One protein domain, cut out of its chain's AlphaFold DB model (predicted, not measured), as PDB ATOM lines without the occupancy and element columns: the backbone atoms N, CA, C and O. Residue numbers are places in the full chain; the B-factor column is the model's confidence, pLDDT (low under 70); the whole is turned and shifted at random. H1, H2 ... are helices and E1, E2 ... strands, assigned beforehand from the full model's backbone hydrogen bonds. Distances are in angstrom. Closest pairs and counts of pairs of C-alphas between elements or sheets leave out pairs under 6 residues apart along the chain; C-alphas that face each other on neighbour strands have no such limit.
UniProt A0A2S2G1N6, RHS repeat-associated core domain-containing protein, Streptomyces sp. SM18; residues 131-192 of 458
ATOM      1  N   GLU A 131     107.922  83.979 105.554       86.50
ATOM      2  CA  GLU A 131     108.439  83.664 104.223       86.50
ATOM      3  C   GLU A 131     108.234  84.864 103.287       86.50
ATOM      4  O   GLU A 131     107.152  85.468 103.247       86.50
ATOM      5  N   TYR A 132     109.284  85.219 102.552       91.88
ATOM      6  CA  TYR A 132     109.361  86.383 101.679       91.88
ATOM      7  C   TYR A 132     109.529  85.964 100.219       91.88
ATOM      8  O   TYR A 132     110.370  85.132  99.900       91.88
ATOM      9  N   ASP A 133     108.744  86.568  99.338       93.12
ATOM     10  CA  ASP A 133     108.824  86.404  97.893       93.12
ATOM     11  C   ASP A 133     109.603  87.594  97.288       93.12
ATOM     12  O   ASP A 133     109.087  88.723  97.262       93.12
ATOM     13  N   PRO A 134     110.843  87.376  96.812       91.44
ATOM     14  CA  PRO A 134     111.663  88.424  96.215       91.44
ATOM     15  C   PRO A 134     111.189  88.872  94.825       91.44
ATOM     16  O   PRO A 134     111.522  89.992  94.426       91.44
ATOM     17  N   ASP A 135     110.407  88.060  94.104       89.62
ATOM     18  CA  ASP A 135     109.893  88.403  92.772       89.62
ATOM     19  C   ASP A 135     108.746  89.410  92.873       89.62
ATOM     20  O   ASP A 135     108.672  90.374  92.104       89.62
ATOM     21  N   THR A 136     107.856  89.225  93.852       90.12
ATOM     22  CA  THR A 136     106.761  90.174  94.113       90.12
ATOM     23  C   THR A 136     107.121  91.267  95.121       90.12
ATOM     24  O   THR A 136     106.414  92.279  95.207       90.12
ATOM     25  N   GLY A 137     108.221  91.095  95.860       90.81
ATOM     26  CA  GLY A 137     108.716  92.034  96.863       90.81
ATOM     27  C   GLY A 137     107.867  92.074  98.137       90.81
ATOM     28  O   GLY A 137     107.643  93.150  98.705       90.81
ATOM     29  N   ARG A 138     107.294  90.934  98.543       90.38
ATOM     30  CA  ARG A 138     106.268  90.850  99.599       90.38
ATOM     31  C   ARG A 138     106.417  89.597 100.448       90.38
ATOM     32  O   ARG A 138     106.923  88.582  99.996       90.38
ATOM     33  N   PHE A 139     105.900  89.644 101.669       89.50
ATOM     34  CA  PHE A 139     105.692  88.433 102.458       89.50
ATOM     35  C   PHE A 139     104.487  87.653 101.935       89.50
ATOM     36  O   PHE A 139     103.515  88.249 101.471       89.50
ATOM     37  N   ILE A 140     104.513  86.326 102.060       86.06
ATOM     38  CA  ILE A 140     103.380  85.469 101.661       86.06
ATOM     39  C   ILE A 140     102.368  85.238 102.795       86.06
ATOM     40  O   ILE A 140     101.301  84.661 102.585       86.06
ATOM     41  N   SER A 141     102.671  85.724 104.002       80.88
ATOM     42  CA  SER A 141     101.787  85.699 105.169       80.88
ATOM     43  C   SER A 141     101.540  87.105 105.712       80.88
ATOM     44  O   SER A 141     102.415  87.972 105.647       80.88
ATOM     45  N   VAL A 142     100.356  87.310 106.295       81.38
ATOM     46  CA  VAL A 142     100.004  88.567 106.968       81.38
ATOM     47  C   VAL A 142     100.955  88.814 108.140       81.38
ATOM     48  O   VAL A 142     101.312  87.884 108.863       81.38
ATOM     49  N   ASP A 143     101.359  90.068 108.318       80.38
ATOM     50  CA  ASP A 143     102.180  90.527 109.433       80.38
ATOM     51  C   ASP A 143     101.511  90.247 110.792       80.38
ATOM     52  O   ASP A 143     100.380  90.694 111.010       80.38
ATOM     53  N   PRO A 144     102.179  89.562 111.738       74.38
ATOM     54  CA  PRO A 144     101.676  89.416 113.103       74.38
ATOM     55  C   PRO A 144     101.465  90.750 113.835       74.38
ATOM     56  O   PRO A 144     100.657  90.811 114.760       74.38
ATOM     57  N   LEU A 145     102.171  91.812 113.431       72.56
ATOM     58  CA  LEU A 145     102.020  93.168 113.959       72.56
ATOM     59  C   LEU A 145     101.020  94.013 113.153       72.56
ATOM     60  O   LEU A 145     100.981  95.234 113.303       72.56
ATOM     61  N   PHE A 146     100.197  93.385 112.304       72.56
ATOM     62  CA  PHE A 146      99.158  94.060 111.532       72.56
ATOM     63  C   PHE A 146      98.228  94.897 112.424       72.56
ATOM     64  O   PHE A 146      97.664  94.412 113.406       72.56
ATOM     65  N   GLN A 147      98.010  96.152 112.025       66.75
ATOM     66  CA  GLN A 147      97.071  97.065 112.675       66.75
ATOM     67  C   GLN A 147      96.081  97.616 111.649       66.75
ATOM     68  O   GLN A 147      96.473  98.181 110.627       66.75
ATOM     69  N   SER A 148      94.782  97.464 111.899       72.56
ATOM     70  CA  SER A 148      93.738  97.899 110.962       72.56
ATOM     71  C   SER A 148      93.501  99.413 110.954       72.56
ATOM     72  O   SER A 148      92.857  99.932 110.046       72.56
ATOM     73  N   ASP A 149      93.982 100.131 111.967       68.44
ATOM     74  CA  ASP A 149      93.815 101.576 112.145       68.44
ATOM     75  C   ASP A 149      94.970 102.406 111.552       68.44
ATOM     76  O   ASP A 149      94.890 103.637 111.492       68.44
ATOM     77  N   MET A 150      96.021 101.750 111.054       64.44
ATOM     78  CA  MET A 150      97.193 102.395 110.468       64.44
ATOM     79  C   MET A 150      97.251 102.211 108.943       64.44
ATOM     80  O   MET A 150      97.388 101.093 108.454       64.44
ATOM     81  N   PRO A 151      97.250 103.301 108.149       70.75
ATOM     82  CA  PRO A 151      97.272 103.203 106.688       70.75
ATOM     83  C   PRO A 151      98.467 102.436 106.105       70.75
ATOM     84  O   PRO A 151      98.338 101.827 105.049       70.75
ATOM     85  N   GLN A 152      99.625 102.474 106.777       67.38
ATOM     86  CA  GLN A 152     100.852 101.808 106.322       67.38
ATOM     87  C   GLN A 152     100.834 100.291 106.557       67.38
ATOM     88  O   GLN A 152     101.459  99.560 105.800       67.38
ATOM     89  N   THR A 153     100.079  99.808 107.547       67.94
ATOM     90  CA  THR A 153      99.921  98.374 107.844       67.94
ATOM     91  C   THR A 153      98.724  97.750 107.136       67.94
ATOM     92  O   THR A 153      98.618  96.530 107.117       67.94
ATOM     93  N   LEU A 154      97.842  98.546 106.508       75.19
ATOM     94  CA  LEU A 154      96.694  98.026 105.744       75.19
ATOM     95  C   LEU A 154      97.115  97.024 104.661       75.19
ATOM     96  O   LEU A 154      96.355  96.114 104.335       75.19
ATOM     97  N   ASN A 155      98.328  97.166 104.123       76.12
ATOM     98  CA  ASN A 155      98.957  96.143 103.302       76.12
ATOM     99  C   ASN A 155      99.799  95.213 104.188       76.12
ATOM    100  O   ASN A 155     101.018  95.345 104.246       76.12
ATOM    101  N   GLY A 156      99.148  94.256 104.857       79.56
ATOM    102  CA  GLY A 156      99.782  93.327 105.806       79.56
ATOM    103  C   GLY A 156     100.848  92.388 105.220       79.56
ATOM    104  O   GLY A 156     101.360  91.540 105.937       79.56
ATOM    105  N   TYR A 157     101.184  92.526 103.938       85.94
ATOM    106  CA  TYR A 157     102.187  91.729 103.228       85.94
ATOM    107  C   TYR A 157     103.407  92.559 102.794       85.94
ATOM    108  O   TYR A 157     104.317  92.035 102.154       85.94
ATOM    109  N   SER A 158     103.427  93.869 103.063       85.81
ATOM    110  CA  SER A 158     104.488  94.750 102.570       85.81
ATOM    111  C   SER A 158     105.825  94.516 103.269       85.81
ATOM    112  O   SER A 158     105.868  94.436 104.493       85.81
ATOM    113  N   TYR A 159     106.913  94.529 102.501       86.56
ATOM    114  CA  TYR A 159     108.274  94.587 103.027       86.56
ATOM    115  C   TYR A 159     108.767  96.036 103.129       86.56
ATOM    116  O   TYR A 159     108.528  96.839 102.222       86.56
ATOM    117  N   GLY A 160     109.444  96.380 104.232       82.19
ATOM    118  CA  GLY A 160     110.142  97.662 104.399       82.19
ATOM    119  C   GLY A 160     109.280  98.902 104.124       82.19
ATOM    120  O   GLY A 160     109.770  99.863 103.537       82.19
ATOM    121  N   ALA A 161     107.978  98.858 104.442       79.94
ATOM    122  CA  ALA A 161     106.997  99.900 104.100       79.94
ATOM    123  C   ALA A 161     107.038 100.348 102.617       79.94
ATOM    124  O   ALA A 161     106.846 101.524 102.307       79.94
ATOM    125  N   GLN A 162     107.307  99.412 101.696       84.88
ATOM    126  CA  GLN A 162     107.487  99.655 100.257       84.88
ATOM    127  C   GLN A 162     108.672 100.578  99.905       84.88
ATOM    128  O   GLN A 162     108.709 101.163  98.823       84.88
ATOM    129  N   ASN A 163     109.660 100.701 100.796       86.50
ATOM    130  CA  ASN A 163     110.885 101.470 100.583       86.50
ATOM    131  C   ASN A 163     112.141 100.627 100.893       86.50
ATOM    132  O   ASN A 163     112.892 100.936 101.822       86.50
ATOM    133  N   PRO A 164     112.403  99.568 100.107       89.06
ATOM    134  CA  PRO A 164     113.417  98.554 100.416       89.06
ATOM    135  C   PRO A 164     114.862  99.028 100.203       89.06
ATOM    136  O   PRO A 164     115.802  98.296 100.483       89.06
ATOM    137  N   THR A 165     115.065 100.237  99.670       87.00
ATOM    138  CA  THR A 165     116.396 100.848  99.539       87.00
ATOM    139  C   THR A 165     116.844 101.560 100.808       87.00
ATOM    140  O   THR A 165     118.043 101.686 101.032       87.00
ATOM    141  N   ALA A 166     115.891 102.049 101.606       83.75
ATOM    142  CA  ALA A 166     116.164 102.819 102.816       83.75
ATOM    143  C   ALA A 166     115.782 102.080 104.102       83.75
ATOM    144  O   ALA A 166     116.272 102.456 105.159       83.75
ATOM    145  N   LEU A 167     114.876 101.102 104.013       84.56
ATOM    146  CA  LEU A 167     114.377 100.336 105.145       84.56
ATOM    147  C   LEU A 167     114.606  98.848 104.903       84.56
ATOM    148  O   LEU A 167     114.408  98.353 103.789       84.56
ATOM    149  N   SER A 168     114.961  98.144 105.968       85.38
ATOM    150  CA  SER A 168     115.146  96.695 105.980       85.38
ATOM    151  C   SER A 168     114.157  96.060 106.961       85.38
ATOM    152  O   SER A 168     113.803  96.696 107.940       85.38
ATOM    153  N   ASP A 169     113.689  94.829 106.736       86.31
ATOM    154  CA  ASP A 169     112.969  94.037 107.759       86.31
ATOM    155  C   ASP A 169     113.560  92.619 107.836       86.31
ATOM    156  O   ASP A 169     112.958  91.664 107.339       86.31
ATOM    157  N   PRO A 170     114.748  92.448 108.454       85.56
ATOM    158  CA  PRO A 170     115.379  91.133 108.604       85.56
ATOM    159  C   PRO A 170     114.619  90.206 109.564       85.56
ATOM    160  O   PRO A 170     114.808  88.992 109.545       85.56
ATOM    161  N   SER A 171     113.783  90.775 110.439       82.31
ATOM    162  CA  SER A 171     113.015  90.021 111.435       82.31
ATOM    163  C   SER A 171     111.754  89.378 110.856       82.31
ATOM    164  O   SER A 171     111.209  88.443 111.447       82.31
ATOM    165  N   GLY A 172     111.278  89.897 109.723       81.94
ATOM    166  CA  GLY A 172     109.974  89.563 109.181       81.94
ATOM    167  C   GLY A 172     108.830  90.011 110.089       81.94
ATOM    168  O   GLY A 172     107.788  89.369 110.072       81.94
ATOM    169  N   LEU A 173     108.995  91.059 110.895       79.31
ATOM    170  CA  LEU A 173     107.949  91.613 111.770       79.31
ATOM    171  C   LEU A 173     107.832  93.138 111.657       79.31
ATOM    172  O   LEU A 173     106.811  93.702 112.032       79.31
ATOM    173  N   GLY A 174     108.871  93.825 111.192       74.50
ATOM    174  CA  GLY A 174     108.916  95.278 111.158       74.50
ATOM    175  C   GLY A 174     110.332  95.809 110.980       74.50
ATOM    176  O   GLY A 174     111.324  95.107 111.172       74.50
ATOM    177  N   VAL A 175     110.437  97.081 110.607       70.19
ATOM    178  CA  VAL A 175     111.727  97.695 110.287       70.19
ATOM    179  C   VAL A 175     112.545  97.934 111.569       70.19
ATOM    180  O   VAL A 175     112.027  98.539 112.516       70.19
ATOM    181  N   PRO A 176     113.811  97.486 111.664       62.22
ATOM    182  CA  PRO A 176     114.652  97.688 112.841       62.22
ATOM    183  C   PRO A 176     114.824  99.157 113.219       62.22
ATOM    184  O   PRO A 176     114.933  99.465 114.402       62.22
ATOM    185  N   GLU A 177     114.770 100.075 112.253       60.31
ATOM    186  CA  GLU A 177     114.852 101.527 112.454       60.31
ATOM    187  C   GLU A 177     113.703 102.063 113.330       60.31
ATOM    188  O   GLU A 177     113.816 103.116 113.969       60.31
ATOM    189  N   CYS A 178     112.601 101.309 113.414       56.38
ATOM    190  CA  CYS A 178     111.501 101.554 114.341       56.38
ATOM    191  C   CYS A 178     111.748 101.041 115.761       56.38
ATOM    192  O   CYS A 178     111.058 101.459 116.692       56.38
ATOM    193  N   HIS A 179     112.721 100.154 115.936       46.03
ATOM    194  CA  HIS A 179     113.141  99.606 117.221       46.03
ATOM    195  C   HIS A 179     114.411 100.289 117.756       46.03
ATOM    196  O   HIS A 179     114.598 100.343 118.969       46.03
ATOM    197  N   THR A 180     115.248 100.868 116.883       44.31
ATOM    198  CA  THR A 180     116.466 101.625 117.241       44.31
ATOM    199  C   THR A 180     116.214 103.114 117.510       44.31
ATOM    200  O   THR A 180     117.080 103.790 118.062       44.31
ATOM    201  N   GLY A 181     115.031 103.636 117.161       43.12
ATOM    202  CA  GLY A 181     114.641 105.032 117.406       43.12
ATOM    203  C   GLY A 181     115.115 106.034 116.344       43.12
ATOM    204  O   GLY A 181     114.867 107.233 116.492       43.12
ATOM    205  N   GLU A 182     115.741 105.568 115.259       48.81
ATOM    206  CA  GLU A 182     116.116 106.403 114.107       48.81
ATOM    207  C   GLU A 182     114.883 106.990 113.401       48.81
ATOM    208  O   GLU A 182     114.907 108.123 112.908       48.81
ATOM    209  N   ILE A 183     113.757 106.271 113.441       54.28
ATOM    210  CA  ILE A 183     112.451 106.781 113.029       54.28
ATOM    211  C   ILE A 183     111.610 107.075 114.278       54.28
ATOM    212  O   ILE A 183     111.054 106.198 114.928       54.28
ATOM    213  N   THR A 184     111.467 108.364 114.591       50.00
ATOM    214  CA  THR A 184     110.738 108.868 115.778       50.00
ATOM    215  C   THR A 184     109.218 108.695 115.728       50.00
ATOM    216  O   THR A 184     108.533 108.937 116.720       50.00
ATOM    217  N   SER A 185     108.664 108.308 114.581       60.03
ATOM    218  CA  SER A 185     107.237 108.039 114.410       60.03
ATOM    219  C   SER A 185     107.034 106.599 113.978       60.03
ATOM    220  O   SER A 185     106.645 106.355 112.842       60.03
ATOM    221  N   CYS A 186     107.313 105.658 114.871       59.06
ATOM    222  CA  CYS A 186     107.008 104.253 114.657       59.06
ATOM    223  C   CYS A 186     105.947 103.764 115.633       59.06
ATOM    224  O   CYS A 186     105.928 104.155 116.799       59.06
ATOM    225  N   GLN A 187     105.065 102.903 115.139       59.75
ATOM    226  CA  GLN A 187     104.125 102.130 115.943       59.75
ATOM    227  C   GLN A 187     104.279 100.671 115.508       59.75
ATOM    228  O   GLN A 187     104.202 100.379 114.319       59.75
ATOM    229  N   ASN A 188     104.607  99.793 116.461       58.25
ATOM    230  CA  ASN A 188     104.784  98.349 116.258       58.25
ATOM    231  C   ASN A 188     105.685  97.955 115.071       58.25
ATOM    232  O   ASN A 188     105.321  97.108 114.270       58.25
ATOM    233  N   GLY A 189     106.865  98.572 114.941       56.22
ATOM    234  CA  GLY A 189     107.819  98.207 113.884       56.22
ATOM    235  C   GLY A 189     107.508  98.801 112.506       56.22
ATOM    236  O   GLY A 189     108.237  98.527 111.560       56.22
ATOM    237  N   VAL A 190     106.478  99.647 112.369       61.00
ATOM    238  CA  VAL A 190     106.119 100.278 111.088       61.00
ATOM    239  C   VAL A 190     106.252 101.807 111.149       61.00
ATOM    240  O   VAL A 190     105.725 102.434 112.078       61.00
ATOM    241  N   PRO A 191     106.920 102.448 110.164       63.56
ATOM    242  CA  PRO A 191     107.008 103.902 110.081       63.56
ATOM    243  C   PRO A 191     105.635 104.538 109.831       63.56
ATOM    244  O   PRO A 191     105.000 104.334 108.798       63.56
ATOM    245  N   GLY A 192     105.174 105.365 110.762       61.41
ATOM    246  CA  GLY A 192     103.978 106.184 110.619       61.41
ATOM    247  C   GLY A 192     104.237 107.470 109.828       61.41
ATOM    248  O   GLY A 192     105.297 108.092 109.928       61.41
TER     249      GLY A 192
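Overview. This is residues 131 to 192 of the 458 residues of the protein "RHS repeat-associated core domain-containing protein" of Streptomyces sp. SM18 (UniProt A0A2S2G1N6). There is little regular structure: a chain of loops, with the short strand E1 and its turn at one end and the one-turn helix H1 with the last loops, residues 181 to 192, at the other. The winding stretch 134 to 176 fills the space between. The printed part has 62 residues, 7 of them in named elements, E1 then H1, class mixed; it is compact, with a radius of gyration of the C-alphas of 10.6 A and spans of 30 by 25 by 16 A.

Arrangement. E1, residues 131 to 133, pairs with no named strand, but its residues 132 to 133 pair antiparallel with residues 138 to 139. A long link of 43 residues leads to H1, residues 177 to 180, and the two are apart. H1 is too short for any O i to N i+4 pair, and its one O i to N i+3 pair is not within hydrogen-bond range. Residues 186 to 187 pair antiparallel with 190 to 191.

Along the chain. E1 begins at C-alpha 131 (108.439, 83.664, 104.223) and measures 6.9 A. H1 measures 5.1 A and ends at C-alpha 180 (116.466, 101.625, 117.241).

Size, cuts and confidence. The C-alphas farthest apart, of Asp 135 and Thr 184, are 30.8 A apart. The printed part has no cut. Its mean pLDDT is 74.1; residues 147, 149 to 150, 152 to 153 and 176 to 192 are under 70.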